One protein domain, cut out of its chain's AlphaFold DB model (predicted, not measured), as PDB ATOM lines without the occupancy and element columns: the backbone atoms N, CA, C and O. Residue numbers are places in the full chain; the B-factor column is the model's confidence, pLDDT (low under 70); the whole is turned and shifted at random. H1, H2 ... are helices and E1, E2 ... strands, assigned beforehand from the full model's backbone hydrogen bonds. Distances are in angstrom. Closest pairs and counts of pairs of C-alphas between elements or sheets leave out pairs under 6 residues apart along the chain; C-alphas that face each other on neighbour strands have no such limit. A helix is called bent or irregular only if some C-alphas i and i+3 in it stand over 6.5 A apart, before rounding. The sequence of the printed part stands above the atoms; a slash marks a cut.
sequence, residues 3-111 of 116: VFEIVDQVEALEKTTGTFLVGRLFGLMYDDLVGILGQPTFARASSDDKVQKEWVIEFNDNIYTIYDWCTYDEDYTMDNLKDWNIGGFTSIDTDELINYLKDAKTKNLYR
ATOM      1  N   VAL A   3     176.064 149.700 125.904       97.94
ATOM      2  CA  VAL A   3     176.008 148.966 127.175       97.94
ATOM      3  C   VAL A   3     176.797 147.681 126.980       97.94
ATOM      4  O   VAL A   3     176.645 147.031 125.948       97.94
ATOM      5  N   PHE A   4     177.669 147.356 127.928       98.44
ATOM      6  CA  PHE A   4     178.406 146.098 127.913       98.44
ATOM      7  C   PHE A   4     177.481 144.990 128.403       98.44
ATOM      8  O   PHE A   4     176.877 145.101 129.473       98.44
ATOM      9  N   GLU A   5     177.357 143.922 127.628       97.69
ATOM     10  CA  GLU A   5     176.501 142.798 127.992       97.69
ATOM     11  C   GLU A   5     177.258 141.790 128.869       97.69
ATOM     12  O   GLU A   5     178.467 141.886 129.078       97.69
ATOM     13  N   ILE A   6     176.560 140.766 129.368       96.19
ATOM     14  CA  ILE A   6     177.168 139.687 130.172       96.19
ATOM     15  C   ILE A   6     178.332 139.008 129.425       96.19
ATOM     16  O   ILE A   6     179.300 138.570 130.042       96.19
ATOM     17  N   VAL A   7     178.263 138.933 128.093       96.94
ATOM     18  CA  VAL A   7     179.336 138.362 127.261       96.94
ATOM     19  C   VAL A   7     180.601 139.226 127.229       96.94
ATOM     20  O   VAL A   7     181.678 138.703 126.950       96.94
ATOM     21  N   ASP A   8     180.491 140.509 127.577       97.75
ATOM     22  CA  ASP A   8     181.581 141.483 127.528       97.75
ATOM     23  C   ASP A   8     182.273 141.680 128.890       97.75
ATOM     24  O   ASP A   8     183.128 142.553 129.020       97.75
ATOM     25  N   GLN A   9     181.941 140.893 129.923       96.94
ATOM     26  CA  GLN A   9     182.422 141.094 131.303       96.94
ATOM     27  C   GLN A   9     183.945 141.240 131.435       96.94
ATOM     28  O   GLN A   9     184.413 142.006 132.276       96.94
ATOM     29  N   VAL A  10     184.722 140.523 130.618       97.25
ATOM     30  CA  VAL A  10     186.190 140.624 130.630       97.25
ATOM     31  C   VAL A  10     186.645 141.993 130.117       97.25
ATOM     32  O   VAL A  10     187.407 142.670 130.801       97.25
ATOM     33  N   GLU A  11     186.129 142.431 128.963       97.94
ATOM     34  CA  GLU A  11     186.418 143.760 128.396       97.94
ATOM     35  C   GLU A  11     185.952 144.868 129.351       97.94
ATOM     36  O   GLU A  11     186.662 145.846 129.587       97.94
ATOM     37  N   ALA A  12     184.764 144.698 129.932       97.69
ATOM     38  CA  ALA A  12     184.182 145.636 130.877       97.69
ATOM     39  C   ALA A  12     185.072 145.806 132.117       97.69
ATOM     40  O   ALA A  12     185.379 146.934 132.488       97.69
ATOM     41  N   LEU A  13     185.551 144.705 132.710       96.81
ATOM     42  CA  LEU A  13     186.422 144.737 133.888       96.81
ATOM     43  C   LEU A  13     187.770 145.421 133.605       96.81
ATOM     44  O   LEU A  13     188.259 146.206 134.421       96.81
ATOM     45  N   GLU A  14     188.368 145.155 132.442       97.62
ATOM     46  CA  GLU A  14     189.602 145.824 132.014       97.62
ATOM     47  C   GLU A  14     189.403 147.339 131.886       97.62
ATOM     48  O   GLU A  14     190.255 148.120 132.310       97.62
ATOM     49  N   LYS A  15     188.254 147.759 131.347       97.81
ATOM     50  CA  LYS A  15     187.913 149.171 131.151       97.81
ATOM     51  C   LYS A  15     187.504 149.894 132.432       97.81
ATOM     52  O   LYS A  15     187.670 151.104 132.485       97.81
ATOM     53  N   THR A  16     186.972 149.211 133.443       97.62
ATOM     54  CA  THR A  16     186.483 149.853 134.682       97.62
ATOM     55  C   THR A  16     187.487 149.828 135.830       97.62
ATOM     56  O   THR A  16     187.280 150.487 136.855       97.62
ATOM     57  N   THR A  17     188.602 149.110 135.676       96.19
ATOM     58  CA  THR A  17     189.650 149.048 136.696       96.19
ATOM     59  C   THR A  17     190.216 150.444 136.983       96.19
ATOM     60  O   THR A  17     190.759 151.108 136.104       96.19
ATOM     61  N   GLY A  18     190.117 150.882 138.242       95.75
ATOM     62  CA  GLY A  18     190.596 152.197 138.685       95.75
ATOM     63  C   GLY A  18     189.589 153.339 138.525       95.75
ATOM     64  O   GLY A  18     189.945 154.490 138.785       95.75
ATOM     65  N   THR A  19     188.349 153.045 138.130       97.31
ATOM     66  CA  THR A  19     187.252 154.016 138.233       97.31
ATOM     67  C   THR A  19     186.980 154.382 139.696       97.31
ATOM     68  O   THR A  19     187.349 153.670 140.634       97.31
ATOM     69  N   PHE A  20     186.344 155.530 139.902       97.50
ATOM     70  CA  PHE A  20     185.942 156.032 141.212       97.50
ATOM     71  C   PHE A  20     184.550 156.661 141.129       97.50
ATOM     72  O   PHE A  20     184.027 156.888 140.041       97.50
ATOM     73  N   LEU A  21     183.938 156.947 142.281       98.25
ATOM     74  CA  LEU A  21     182.632 157.605 142.347       98.25
ATOM     75  C   LEU A  21     182.711 159.017 141.745       98.25
ATOM     76  O   LEU A  21     183.388 159.886 142.295       98.25
ATOM     77  N   VAL A  22     181.973 159.254 140.663       98.25
ATOM     78  CA  VAL A  22     181.901 160.552 139.967       98.25
ATOM     79  C   VAL A  22     180.524 161.206 140.055       98.25
ATOM     80  O   VAL A  22     180.402 162.398 139.786       98.25
ATOM     81  N   GLY A  23     179.481 160.464 140.440       98.06
ATOM     82  CA  GLY A  23     178.125 161.001 140.540       98.06
ATOM     83  C   GLY A  23     177.129 160.054 141.197       98.06
ATOM     84  O   GLY A  23     177.480 158.962 141.644       98.06
ATOM     85  N   ARG A  24     175.866 160.485 141.264       98.19
ATOM     86  CA  ARG A  24     174.747 159.683 141.770       98.19
ATOM     87  C   ARG A  24     173.520 159.834 140.883       98.19
ATOM     88  O   ARG A  24     173.175 160.942 140.473       98.19
ATOM     89  N   LEU A  25     172.836 158.723 140.645       98.50
ATOM     90  CA  LEU A  25     171.589 158.657 139.900       98.50
ATOM     91  C   LEU A  25     170.429 158.424 140.864       98.50
ATOM     92  O   LEU A  25     170.348 157.387 141.515       98.50
ATOM     93  N   PHE A  26     169.510 159.385 140.920       98.00
ATOM     94  CA  PHE A  26     168.334 159.321 141.784       98.00
ATOM     95  C   PHE A  26     167.049 159.118 140.985       98.00
ATOM     96  O   PHE A  26     166.855 159.742 139.937       98.00
ATOM     97  N   GLY A  27     166.132 158.334 141.549       96.81
ATOM     98  CA  GLY A  27     164.748 158.217 141.086       96.81
ATOM     99  C   GLY A  27     164.508 157.150 140.019       96.81
ATOM    100  O   GLY A  27     163.405 157.103 139.472       96.81
ATOM    101  N   LEU A  28     165.496 156.302 139.729       98.12
ATOM    102  CA  LEU A  28     165.349 155.109 138.892       98.12
ATOM    103  C   LEU A  28     165.475 153.864 139.773       98.12
ATOM    104  O   LEU A  28     166.394 153.779 140.582       98.12
ATOM    105  N   MET A  29     164.541 152.932 139.624       98.12
ATOM    106  CA  MET A  29     164.600 151.599 140.226       98.12
ATOM    107  C   MET A  29     165.332 150.631 139.294       98.12
ATOM    108  O   MET A  29     165.573 150.949 138.128       98.12
ATOM    109  N   TYR A  30     165.650 149.438 139.794       98.44
ATOM    110  CA  TYR A  30     166.276 148.376 139.006       98.44
ATOM    111  C   TYR A  30     165.533 148.104 137.688       98.44
ATOM    112  O   TYR A  30     166.147 148.142 136.625       98.44
ATOM    113  N   ASP A  31     164.207 147.947 137.732       98.00
ATOM    114  CA  ASP A  31     163.398 147.685 136.533       98.00
ATOM    115  C   ASP A  31     163.423 148.838 135.518       98.00
ATOM    116  O   ASP A  31     163.389 148.599 134.308       98.00
ATOM    117  N   ASP A  32     163.541 150.092 135.982       98.19
ATOM    118  CA  ASP A  32     163.727 151.235 135.081       98.19
ATOM    119  C   ASP A  32     165.060 151.098 134.332       98.19
ATOM    120  O   ASP A  32     165.110 151.270 133.113       98.19
ATOM    121  N   LEU A  33     166.138 150.775 135.055       98.38
ATOM    122  CA  LEU A  33     167.468 150.588 134.476       98.38
ATOM    123  C   LEU A  33     167.496 149.393 133.526       98.38
ATOM    124  O   LEU A  33     168.025 149.529 132.427       98.38
ATOM    125  N   VAL A  34     166.859 148.273 133.873       98.19
ATOM    126  CA  VAL A  34     166.724 147.120 132.972       98.19
ATOM    127  C   VAL A  34     165.948 147.490 131.707       98.19
ATOM    128  O   VAL A  34     166.355 147.121 130.606       98.19
ATOM    129  N   GLY A  35     164.868 148.265 131.828       97.06
ATOM    130  CA  GLY A  35     164.087 148.730 130.681       97.06
ATOM    131  C   GLY A  35     164.818 149.726 129.769       97.06
ATOM    132  O   GLY A  35     164.411 149.910 128.621       97.06
ATOM    133  N   ILE A  36     165.874 150.384 130.258       97.56
ATOM    134  CA  ILE A  36     166.664 151.373 129.502       97.56
ATOM    135  C   ILE A  36     167.964 150.763 128.960       97.56
ATOM    136  O   ILE A  36     168.338 151.033 127.820       97.56
ATOM    137  N   LEU A  37     168.659 149.977 129.780       97.81
ATOM    138  CA  LEU A  37     170.023 149.496 129.553       97.81
ATOM    139  C   LEU A  37     170.093 147.995 129.252       97.81
ATOM    140  O   LEU A  37     171.128 147.521 128.798       97.81
ATOM    141  N   GLY A  38     169.021 147.239 129.492       97.62
ATOM    142  CA  GLY A  38     169.064 145.781 129.494       97.62
ATOM    143  C   GLY A  38     169.623 145.214 130.803       97.62
ATOM    144  O   GLY A  38     169.701 145.898 131.825       97.62
ATOM    145  N   GLN A  39     169.988 143.931 130.789       98.00
ATOM    146  CA  GLN A  39     170.506 143.248 131.980       98.00
ATOM    147  C   GLN A  39     171.859 143.831 132.432       98.00
ATOM    148  O   GLN A  39     172.630 144.276 131.580       98.00
ATOM    149  N   PRO A  40     172.176 143.811 133.743       98.50
ATOM    150  CA  PRO A  40     173.464 144.286 134.241       98.50
ATOM    151  C   PRO A  40     174.640 143.542 133.603       98.50
ATOM    152  O   PRO A  40     174.589 142.320 133.432       98.50
ATOM    153  N   THR A  41     175.726 144.265 133.327       98.56
ATOM    154  CA  THR A  41     176.999 143.682 132.881       98.56
ATOM    155  C   THR A  41     177.515 142.695 133.926       98.56
ATOM    156  O   THR A  41     177.861 141.564 133.591       98.56
ATOM    157  N   PHE A  42     177.471 143.077 135.206       97.94
ATOM    158  CA  PHE A  42     177.723 142.205 136.351       97.94
ATOM    159  C   PHE A  42     176.422 142.019 137.137       97.94
ATOM    160  O   PHE A  42     176.039 142.829 137.978       97.94
ATOM    161  N   ALA A  43     175.704 140.939 136.825       96.25
ATOM    162  CA  ALA A  43     174.393 140.644 137.407       96.25
ATOM    163  C   ALA A  43     174.448 139.907 138.759       96.25
ATOM    164  O   ALA A  43     173.396 139.582 139.308       96.25
ATOM    165  N   ARG A  44     175.644 139.591 139.263       95.31
ATOM    166  CA  ARG A  44     175.871 138.877 140.525       95.31
ATOM    167  C   ARG A  44     176.652 139.761 141.484       95.31
ATOM    168  O   ARG A  44     177.436 140.589 141.026       95.31
ATOM    169  N   ALA A  45     176.503 139.473 142.775       96.31
ATOM    170  CA  ALA A  45     177.266 140.113 143.831       96.31
ATOM    171  C   ALA A  45     178.780 140.104 143.554       96.31
ATOM    172  O   ALA A  45     179.347 139.099 143.101       96.31
ATOM    173  N   SER A  46     179.433 141.227 143.855       95.69
ATOM    174  CA  SER A  46     180.884 141.356 143.870       95.69
ATOM    175  C   SER A  46     181.492 140.374 144.869       95.69
ATOM    176  O   SER A  46     180.844 139.912 145.807       95.69
ATOM    177  N   SER A  47     182.779 140.059 144.715       93.44
ATOM    178  CA  SER A  47     183.458 139.106 145.606       93.44
ATOM    179  C   SER A  47     183.471 139.525 147.082       93.44
ATOM    180  O   SER A  47     183.692 138.684 147.947       93.44
ATOM    181  N   ASP A  48     183.301 140.820 147.361       94.31
ATOM    182  CA  ASP A  48     183.204 141.391 148.707       94.31
ATOM    183  C   ASP A  48     181.765 141.747 149.120       94.31
ATOM    184  O   ASP A  48     181.580 142.375 150.162       94.31
ATOM    185  N   ASP A  49     180.776 141.344 148.313       93.81
ATOM    186  CA  ASP A  49     179.333 141.488 148.539       93.81
ATOM    187  C   ASP A  49     178.828 142.939 148.662       93.81
ATOM    188  O   ASP A  49     177.703 143.211 149.081       93.81
ATOM    189  N   LYS A  50     179.658 143.918 148.288       95.25
ATOM    190  CA  LYS A  50     179.298 145.339 148.373       95.25
ATOM    191  C   LYS A  50     178.471 145.830 147.200       95.25
ATOM    192  O   LYS A  50     177.786 146.834 147.352       95.25
ATOM    193  N   VAL A  51     178.580 145.187 146.046       97.56
ATOM    194  CA  VAL A  51     177.858 145.571 144.833       97.56
ATOM    195  C   VAL A  51     177.070 144.364 144.373       97.56
ATOM    196  O   VAL A  51     177.661 143.331 144.087       97.56
ATOM    197  N   GLN A  52     175.753 144.483 144.320       98.06
ATOM    198  CA  GLN A  52     174.831 143.428 143.914       98.06
ATOM    199  C   GLN A  52     174.551 143.465 142.406       98.06
ATOM    200  O   GLN A  52     174.422 142.411 141.776       98.06
ATOM    201  N   LYS A  53     174.460 144.667 141.815       98.25
ATOM    202  CA  LYS A  53     174.175 144.893 140.389       98.25
ATOM    203  C   LYS A  53     175.034 146.030 139.847       98.25
ATOM    204  O   LYS A  53     175.032 147.128 140.398       98.25
ATOM    205  N   GLU A  54     175.697 145.795 138.717       98.62
ATOM    206  CA  GLU A  54     176.480 146.825 138.032       98.62
ATOM    207  C   GLU A  54     176.301 146.768 136.511       98.62
ATOM    208  O   GLU A  54     176.426 145.716 135.876       98.62
ATOM    209  N   TRP A  55     176.037 147.930 135.918       98.75
ATOM    210  CA  TRP A  55     176.102 148.154 134.477       98.75
ATOM    211  C   TRP A  55     177.387 148.888 134.143       98.75
ATOM    212  O   TRP A  55     177.713 149.875 134.796       98.75
ATOM    213  N   VAL A  56     178.057 148.460 133.079       98.69
ATOM    214  CA  VAL A  56     179.158 149.193 132.457       98.69
ATOM    215  C   VAL A  56     178.656 149.766 131.144       98.69
ATOM    216  O   VAL A  56     178.025 149.070 130.343       98.69
ATOM    217  N   ILE A  57     178.917 151.051 130.926       98.12
ATOM    218  CA  ILE A  57     178.444 151.778 129.754       98.12
ATOM    219  C   ILE A  57     179.542 152.661 129.176       98.12
ATOM    220  O   ILE A  57     180.363 153.229 129.893       98.12
ATOM    221  N   GLU A  58     179.512 152.802 127.858       98.12
ATOM    222  CA  GLU A  58     180.303 153.775 127.120       98.12
ATOM    223  C   GLU A  58     179.374 154.886 126.620       98.12
ATOM    224  O   GLU A  58     178.423 154.652 125.855       98.12
ATOM    225  N   PHE A  59     179.632 156.105 127.084       97.44
ATOM    226  CA  PHE A  59     178.847 157.299 126.795       97.44
ATOM    227  C   PHE A  59     179.798 158.460 126.494       97.44
ATOM    228  O   PHE A  59     180.685 158.739 127.291       97.44
ATOM    229  N   ASN A  60     179.630 159.109 125.337       96.06
ATOM    230  CA  ASN A  60     180.513 160.181 124.856       96.06
ATOM    231  C   ASN A  60     182.013 159.833 124.970       96.06
ATOM    232  O   ASN A  60     182.793 160.600 125.521       96.06
ATOM    233  N   ASP A  61     182.396 158.639 124.501       95.00
ATOM    234  CA  ASP A  61     183.767 158.097 124.560       95.00
ATOM    235  C   ASP A  61     184.346 157.919 125.985       95.00
ATOM    236  O   ASP A  61     185.526 157.601 126.152       95.00
ATOM    237  N   ASN A  62     183.519 158.070 127.025       97.19
ATOM    238  CA  ASN A  62     183.871 157.837 128.422       97.19
ATOM    239  C   ASN A  62     183.239 156.538 128.941       97.19
ATOM    240  O   ASN A  62     182.119 156.174 128.575       97.19
ATOM    241  N   ILE A  63     183.958 155.853 129.832       98.12
ATOM    242  CA  ILE A  63     183.477 154.656 130.530       98.12
ATOM    243  C   ILE A  63     182.865 155.058 131.866       98.12
ATOM    244  O   ILE A  63     183.526 155.712 132.679       98.12
ATOM    245  N   TYR A  64     181.635 154.600 132.101       98.69
ATOM    246  CA  TYR A  64     180.952 154.727 133.381       98.69
ATOM    247  C   TYR A  64     180.471 153.380 133.891       98.69
ATOM    248  O   TYR A  64     180.207 152.457 133.116       98.69
ATOM    249  N   THR A  65     180.286 153.314 135.204       98.69
ATOM    250  CA  THR A  65     179.519 152.251 135.843       98.69
ATOM    251  C   THR A  65     178.308 152.822 136.560       98.69
ATOM    252  O   THR A  65     178.346 153.950 137.045       98.69
ATOM    253  N   ILE A  66     177.215 152.065 136.612       98.69
ATOM    254  CA  ILE A  66     176.039 152.371 137.433       98.69
ATOM    255  C   ILE A  66     175.838 151.181 138.350       98.69
ATOM    256  O   ILE A  66     175.665 150.068 137.857       98.69
ATOM    257  N   TYR A  67     175.900 151.404 139.658       98.69
ATOM    258  CA  TYR A  67     175.970 150.314 140.623       98.69
ATOM    259  C   TYR A  67     175.330 150.681 141.959       98.69
ATOM    260  O   TYR A  67     175.282 151.854 142.347       98.69
ATOM    261  N   ASP A  68     174.800 149.678 142.652       98.44
ATOM    262  CA  ASP A  68     174.409 149.821 144.050       98.44
ATOM    263  C   ASP A  68     175.651 149.849 144.950       98.44
ATOM    264  O   ASP A  68     176.755 149.520 144.522       98.44
ATOM    265  N   TRP A  69     175.510 150.261 146.209       97.38
ATOM    266  CA  TRP A  69     176.658 150.289 147.111       97.38
ATOM    267  C   TRP A  69     176.301 149.930 148.540       97.38
ATOM    268  O   TRP A  69     175.602 150.674 149.227       97.38
ATOM    269  N   CYS A  70     176.888 148.829 149.003       94.00
ATOM    270  CA  CYS A  70     176.780 148.309 150.359       94.00
ATOM    271  C   CYS A  70     175.325 148.111 150.802       94.00
ATOM    272  O   CYS A  70     174.992 148.359 151.962       94.00
ATOM    273  N   THR A  71     174.460 147.686 149.880       93.94
ATOM    274  CA  THR A  71     173.097 147.243 150.197       93.94
ATOM    275  C   THR A  71     173.132 145.917 150.958       93.94
ATOM    276  O   THR A  71     172.349 145.736 151.885       93.94
ATOM    277  N   TYR A  72     174.083 145.037 150.603       92.06
ATOM    278  CA  TYR A  72     174.244 143.667 151.120       92.06
ATOM    279  C   TYR A  72     172.962 142.821 151.009       92.06
ATOM    280  O   TYR A  72     172.762 141.874 151.768       92.06
ATOM    281  N   ASP A  73     172.069 143.210 150.097       95.44
ATOM    282  CA  ASP A  73     170.741 142.636 149.924       95.44
ATOM    283  C   ASP A  73     170.308 142.838 148.461       95.44
ATOM    284  O   ASP A  73     170.081 143.962 147.988       95.44
ATOM    285  N   GLU A  74     170.265 141.731 147.721       96.31
ATOM    286  CA  GLU A  74     169.884 141.701 146.308       96.31
ATOM    287  C   GLU A  74     168.406 142.072 146.116       96.31
ATOM    288  O   GLU A  74     168.092 142.856 145.218       96.31
ATOM    289  N   ASP A  75     167.520 141.592 146.994       97.44
ATOM    290  CA  ASP A  75     166.085 141.881 146.936       97.44
ATOM    291  C   ASP A  75     165.845 143.372 147.204       97.44
ATOM    292  O   ASP A  75     165.106 144.041 146.482       97.44
ATOM    293  N   TYR A  76     166.544 143.958 148.182       97.81
ATOM    294  CA  TYR A  76     166.503 145.405 148.400       97.81
ATOM    295  C   TYR A  76     166.991 146.185 147.171       97.81
ATOM    296  O   TYR A  76     166.367 147.176 146.772       97.81
ATOM    297  N   THR A  77     168.092 145.739 146.560       98.00
ATOM    298  CA  THR A  77     168.666 146.370 145.363       98.00
ATOM    299  C   THR A  77     167.679 146.369 144.198       98.00
ATOM    300  O   THR A  77     167.563 147.370 143.488       98.00
ATOM    301  N   MET A  78     166.945 145.273 144.011       98.00
ATOM    302  CA  MET A  78     165.992 145.130 142.915       98.00
ATOM    303  C   MET A  78     164.660 145.839 143.192       98.00
ATOM    304  O   MET A  78     164.149 146.555 142.328       98.00
ATOM    305  N   ASP A  79     164.136 145.728 144.409       98.00
ATOM    306  CA  ASP A  79     162.754 146.119 144.695       98.00
ATOM    307  C   ASP A  79     162.618 147.516 145.316       98.00
ATOM    308  O   ASP A  79     161.533 148.102 145.301       98.00
ATOM    309  N   ASN A  80     163.692 148.075 145.888       97.94
ATOM    310  CA  ASN A  80     163.596 149.272 146.735       97.94
ATOM    311  C   ASN A  80     164.607 150.375 146.405       97.94
ATOM    312  O   ASN A  80     164.284 151.556 146.592       97.94
ATOM    313  N   LEU A  81     165.805 150.027 145.926       98.12
ATOM    314  CA  LEU A  81     166.873 150.995 145.687       98.12
ATOM    315  C   LEU A  81     166.490 152.014 144.602       98.12
ATOM    316  O   LEU A  81     165.997 151.675 143.525       98.12
ATOM    317  N   LYS A  82     166.724 153.297 144.902       97.81
ATOM    318  CA  LYS A  82     166.459 154.432 143.995       97.81
ATOM    319  C   LYS A  82     167.631 155.400 143.881       97.81
ATOM    320  O   LYS A  82     167.509 156.402 143.170       97.81
ATOM    321  N   ASP A  83     168.718 155.143 144.597       97.88
ATOM    322  CA  ASP A  83     169.945 155.923 144.609       97.88
ATOM    323  C   ASP A  83     171.133 155.044 144.209       97.88
ATOM    324  O   ASP A  83     171.675 154.273 144.992       97.88
ATOM    325  N   TRP A  84     171.546 155.184 142.955       98.69
ATOM    326  CA  TRP A  84     172.655 154.432 142.383       98.69
ATOM    327  C   TRP A  84     173.910 155.297 142.358       98.69
ATOM    328  O   TRP A  84     173.847 156.505 142.101       98.69
ATOM    329  N   ASN A  85     175.062 154.686 142.591       98.62
ATOM    330  CA  ASN A  85     176.339 155.335 142.352       98.62
ATOM    331  C   ASN A  85     176.654 155.341 140.854       98.62
ATOM    332  O   ASN A  85     176.295 154.413 140.131       98.62
ATOM    333  N   ILE A  86     177.350 156.388 140.408       98.69
ATOM    334  CA  ILE A  86     177.946 156.457 139.074       98.69
ATOM    335  C   ILE A  86     179.461 156.466 139.229       98.69
ATOM    336  O   ILE A  86     180.019 157.386 139.837       98.69
ATOM    337  N   GLY A  87     180.110 155.442 138.687       98.50
ATOM    338  CA  GLY A  87     181.559 155.314 138.612       98.50
ATOM    339  C   GLY A  87     182.090 155.832 137.281       98.50
ATOM    340  O   GLY A  87     181.374 155.830 136.285       98.50
ATOM    341  N   GLY A  88     183.340 156.282 137.253       98.12
ATOM    342  CA  GLY A  88     184.031 156.700 136.033       98.12
ATOM    343  C   GLY A  88     185.465 157.143 136.317       98.12
ATOM    344  O   GLY A  88     185.911 157.140 137.464       98.12
ATOM    345  N   PHE A  89     186.200 157.534 135.275       97.88
ATOM    346  CA  PHE A  89     187.524 158.170 135.419       97.88
ATOM    347  C   PHE A  89     187.451 159.699 135.478       97.88
ATOM    348  O   PHE A  89     188.440 160.373 135.759       97.88
ATOM    349  N   THR A  90     186.280 160.251 135.170       94.19
ATOM    350  CA  THR A  90     186.026 161.681 135.083       94.19
ATOM    351  C   THR A  90     184.558 161.959 135.371       94.19
ATOM    352  O   THR A  90     183.696 161.125 135.102       94.19
ATOM    353  N   SER A  91     184.272 163.139 135.913       93.56
ATOM    354  CA  SER A  91     182.905 163.643 136.063       93.56
ATOM    355  C   SER A  91     182.417 164.418 134.834       93.56
ATOM    356  O   SER A  91     181.324 164.982 134.864       93.56
ATOM    357  N   ILE A  92     183.243 164.513 133.784       91.94
ATOM    358  CA  ILE A  92     182.838 165.067 132.485       91.94
ATOM    359  C   ILE A  92     181.630 164.263 131.994       91.94
ATOM    360  O   ILE A  92     181.592 163.059 132.203       91.94
ATOM    361  N   ASP A  93     180.632 164.938 131.429       94.25
ATOM    362  CA  ASP A  93     179.392 164.379 130.865       94.25
ATOM    363  C   ASP A  93     178.508 163.534 131.808       94.25
ATOM    364  O   ASP A  93     177.449 163.061 131.397       94.25
ATOM    365  N   THR A  94     178.854 163.409 133.097       97.00
ATOM    366  CA  THR A  94     178.044 162.673 134.084       97.00
ATOM    367  C   THR A  94     176.620 163.229 134.182       97.00
ATOM    368  O   THR A  94     175.660 162.462 134.235       97.00
ATOM    369  N   ASP A  95     176.459 164.554 134.157       97.62
ATOM    370  CA  ASP A  95     175.135 165.190 134.181       97.62
ATOM    371  C   ASP A  95     174.335 164.910 132.900       97.62
ATOM    372  O   ASP A  95     173.118 164.720 132.954       97.62
ATOM    373  N   GLU A  96     175.004 164.847 131.747       98.06
ATOM    374  CA  GLU A  96     174.362 164.520 130.472       98.06
ATOM    375  C   GLU A  96     173.877 163.067 130.461       98.06
ATOM    376  O   GLU A  96     172.726 162.810 130.106       98.06
ATOM    377  N   LEU A  97     174.703 162.135 130.945       97.88
ATOM    378  CA  LEU A  97     174.319 160.740 131.143       97.88
ATOM    379  C   LEU A  97     173.109 160.618 132.084       97.88
ATOM    380  O   LEU A  97     172.137 159.932 131.763       97.88
ATOM    381  N   ILE A  98     173.125 161.304 133.233       98.31
ATOM    382  CA  ILE A  98     171.999 161.296 134.184       98.31
ATOM    383  C   ILE A  98     170.717 161.794 133.511       98.31
ATOM    384  O   ILE A  98     169.655 161.184 133.670       98.31
ATOM    385  N   ASN A  99     170.801 162.898 132.768       98.06
ATOM    386  CA  ASN A  99     169.651 163.466 132.072       98.06
ATOM    387  C   ASN A  99     169.133 162.514 130.990       98.06
ATOM    388  O   ASN A  99     167.929 162.276 130.921       98.06
ATOM    389  N   TYR A 100     170.030 161.888 130.225       97.56
ATOM    390  CA  TYR A 100     169.669 160.879 129.235       97.56
ATOM    391  C   TYR A 100     168.852 159.731 129.853       97.56
ATOM    392  O   TYR A 100     167.798 159.369 129.325       97.56
ATOM    393  N   LEU A 101     169.289 159.187 130.994       97.94
ATOM    394  CA  LEU A 101     168.601 158.079 131.672       97.94
ATOM    395  C   LEU A 101     167.223 158.493 132.208       97.94
ATOM    396  O   LEU A 101     166.244 157.758 132.066       97.94
ATOM    397  N   LYS A 102     167.111 159.694 132.785       97.88
ATOM    398  CA  LYS A 102     165.829 160.231 133.275       97.88
ATOM    399  C   LYS A 102     164.838 160.496 132.140       97.88
ATOM    400  O   LYS A 102     163.647 160.192 132.269       97.88
ATOM    401  N   ASP A 103     165.323 161.005 131.014       96.94
ATOM    402  CA  ASP A 103     164.511 161.215 129.817       96.94
ATOM    403  C   ASP A 103     164.048 159.885 129.216       96.94
ATOM    404  O   ASP A 103     162.901 159.763 128.776       96.94
ATOM    405  N   ALA A 104     164.917 158.870 129.211       96.12
ATOM    406  CA  ALA A 104     164.577 157.528 128.752       96.12
ATOM    407  C   ALA A 104     163.470 156.900 129.614       96.12
ATOM    408  O   ALA A 104     162.482 156.409 129.061       96.12
ATOM    409  N   LYS A 105     163.564 157.012 130.948       94.44
ATOM    410  CA  LYS A 105     162.493 156.600 131.871       94.44
ATOM    411  C   LYS A 105     161.169 157.284 131.539       94.44
ATOM    412  O   LYS A 105     160.151 156.618 131.367       94.44
ATOM    413  N   THR A 106     161.189 158.605 131.390       92.81
ATOM    414  CA  THR A 106     159.992 159.396 131.072       92.81
ATOM    415  C   THR A 106     159.335 158.923 129.770       92.81
ATOM    416  O   THR A 106     158.125 158.716 129.717       92.81
ATOM    417  N   LYS A 107     160.128 158.668 128.722       89.56
ATOM    418  CA  LYS A 107     159.630 158.141 127.438       89.56
ATOM    419  C   LYS A 107     159.061 156.725 127.557       89.56
ATOM    420  O   LYS A 107     158.086 156.419 126.874       89.56
ATOM    421  N   ASN A 108     159.652 155.866 128.387       88.62
ATOM    422  CA  ASN A 108     159.150 154.511 128.613       88.62
ATOM    423  C   ASN A 108     157.800 154.512 129.345       88.62
ATOM    424  O   ASN A 108     156.918 153.753 128.949       88.62
ATOM    425  N   LEU A 109     157.600 155.412 130.314       78.69
ATOM    426  CA  LEU A 109     156.302 155.598 130.977       78.69
ATOM    427  C   LEU A 109     155.210 155.999 129.975       78.69
ATOM    428  O   LEU A 109     154.186 155.331 129.890       78.69
ATOM    429  N   TYR A 110     155.474 157.005 129.131       76.88
ATOM    430  CA  TYR A 110     154.511 157.411 128.102       76.88
ATOM    431  C   TYR A 110     154.149 156.268 127.148       76.88
ATOM    432  O   TYR A 110     152.982 156.113 126.795       76.88
ATOM    433  N   ARG A 111     155.125 155.447 126.736       76.88
ATOM    434  CA  ARG A 111     154.855 154.283 125.877       76.88
ATOM    435  C   ARG A 111     153.939 153.273 126.560       76.88
ATOM    436  O   ARG A 111     152.995 152.835 125.914       76.88
TER     437      ARG A 111
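Overview. This is residues 3 to 111 of the 116 residues of an uncharacterized protein of Bacteroidetes bacterium (UniProt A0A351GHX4). A strongly twisted sheet of four antiparallel strands has the short helix H1 over one face and the first part of the long helix H4, residues 94 to 102, over the other, in three layers, that is, helices on both faces of a sheet. The short helix H2 only grazes the sheet and touches both H4 and H3, while H3 is not on the sheet. The printed part has 109 residues, with four named helices and four named strands in the order H1 E1 H2 E2 E3 H3 E4 H4; the sheet's order is E1 E4 E3 E2, and the class is mixed, helices and strands. The whole is compact, with a radius of gyration of the C-alphas of 13.0 A and spans of 37 by 33 by 24 A.

Along the chain. H1, residues 6 to 16, begins at C-alpha 6 (177.168, 139.687, 130.172) and is 14.5 A long; it is irregular, with C-alphas 7 and 10 at 8.0 A. E1, residues 20 to 26, is 17.9 A long, and H2, residues 30 to 37, 10.2 A. E2, residues 54 to 59, begins at C-alpha 54 (176.480, 146.825, 138.032) and is 15.5 A long. E3, residues 62 to 67, is 16.4 A long. H3, residues 74 to 79, is 8.5 A long, and E4, residues 83 to 88, 16.5 A. H4, residues 94 to 111, is 26.0 A long and ends at C-alpha 111 (154.855, 154.283, 125.877).

Arrangement. E1 and E2 are the edge strands. E1 and E4 are antiparallel at 148 degrees, with N 22 and O 86 at 2.8 A. E4 and E3 are antiparallel at 150 degrees, with N 87 and O 65 at 2.8 A. E2 and E3 form a hairpin, with N 57 and O 64 at 2.9 A. H1 is on the sheet at a height of 9.0 A, over E2 and only just over E3, where 3 of its C-alphas fall; it runs across the strands, at 68 degrees to E2 on the local plane. The closest C-alphas of H1 and E2 are those of Ala 12 and Val 56, 6.4 A. H4 is on the opposite face; its closest C-alpha pair with E1 is Ile 98 and Leu 25, 6.3 A. With residues 101 to 108 alone H4 touches H2, about perpendicular at 80 degrees, the closest C-alphas being those of Lys 105 and Asp 32, 6.4 A. H2 also touches H3, about perpendicular at 82 degrees, with the C-alphas of Tyr 30 and Met 78 closest at 5.1 A. H1 is apart from H2, H3 and H4. In H2, H3 and H4 every O i to N i+4 pair is within hydrogen-bond range; in H1 5 of 7 are.

Size, cuts and confidence. The two C-alphas farthest apart, those of Asp 48 and Tyr 110, are 38.8 A apart. The printed part has no cut. The link from H2 to E2, residues 38 to 53, is long. The mean pLDDT of the printed part is 96.5, and no printed residue is under 70.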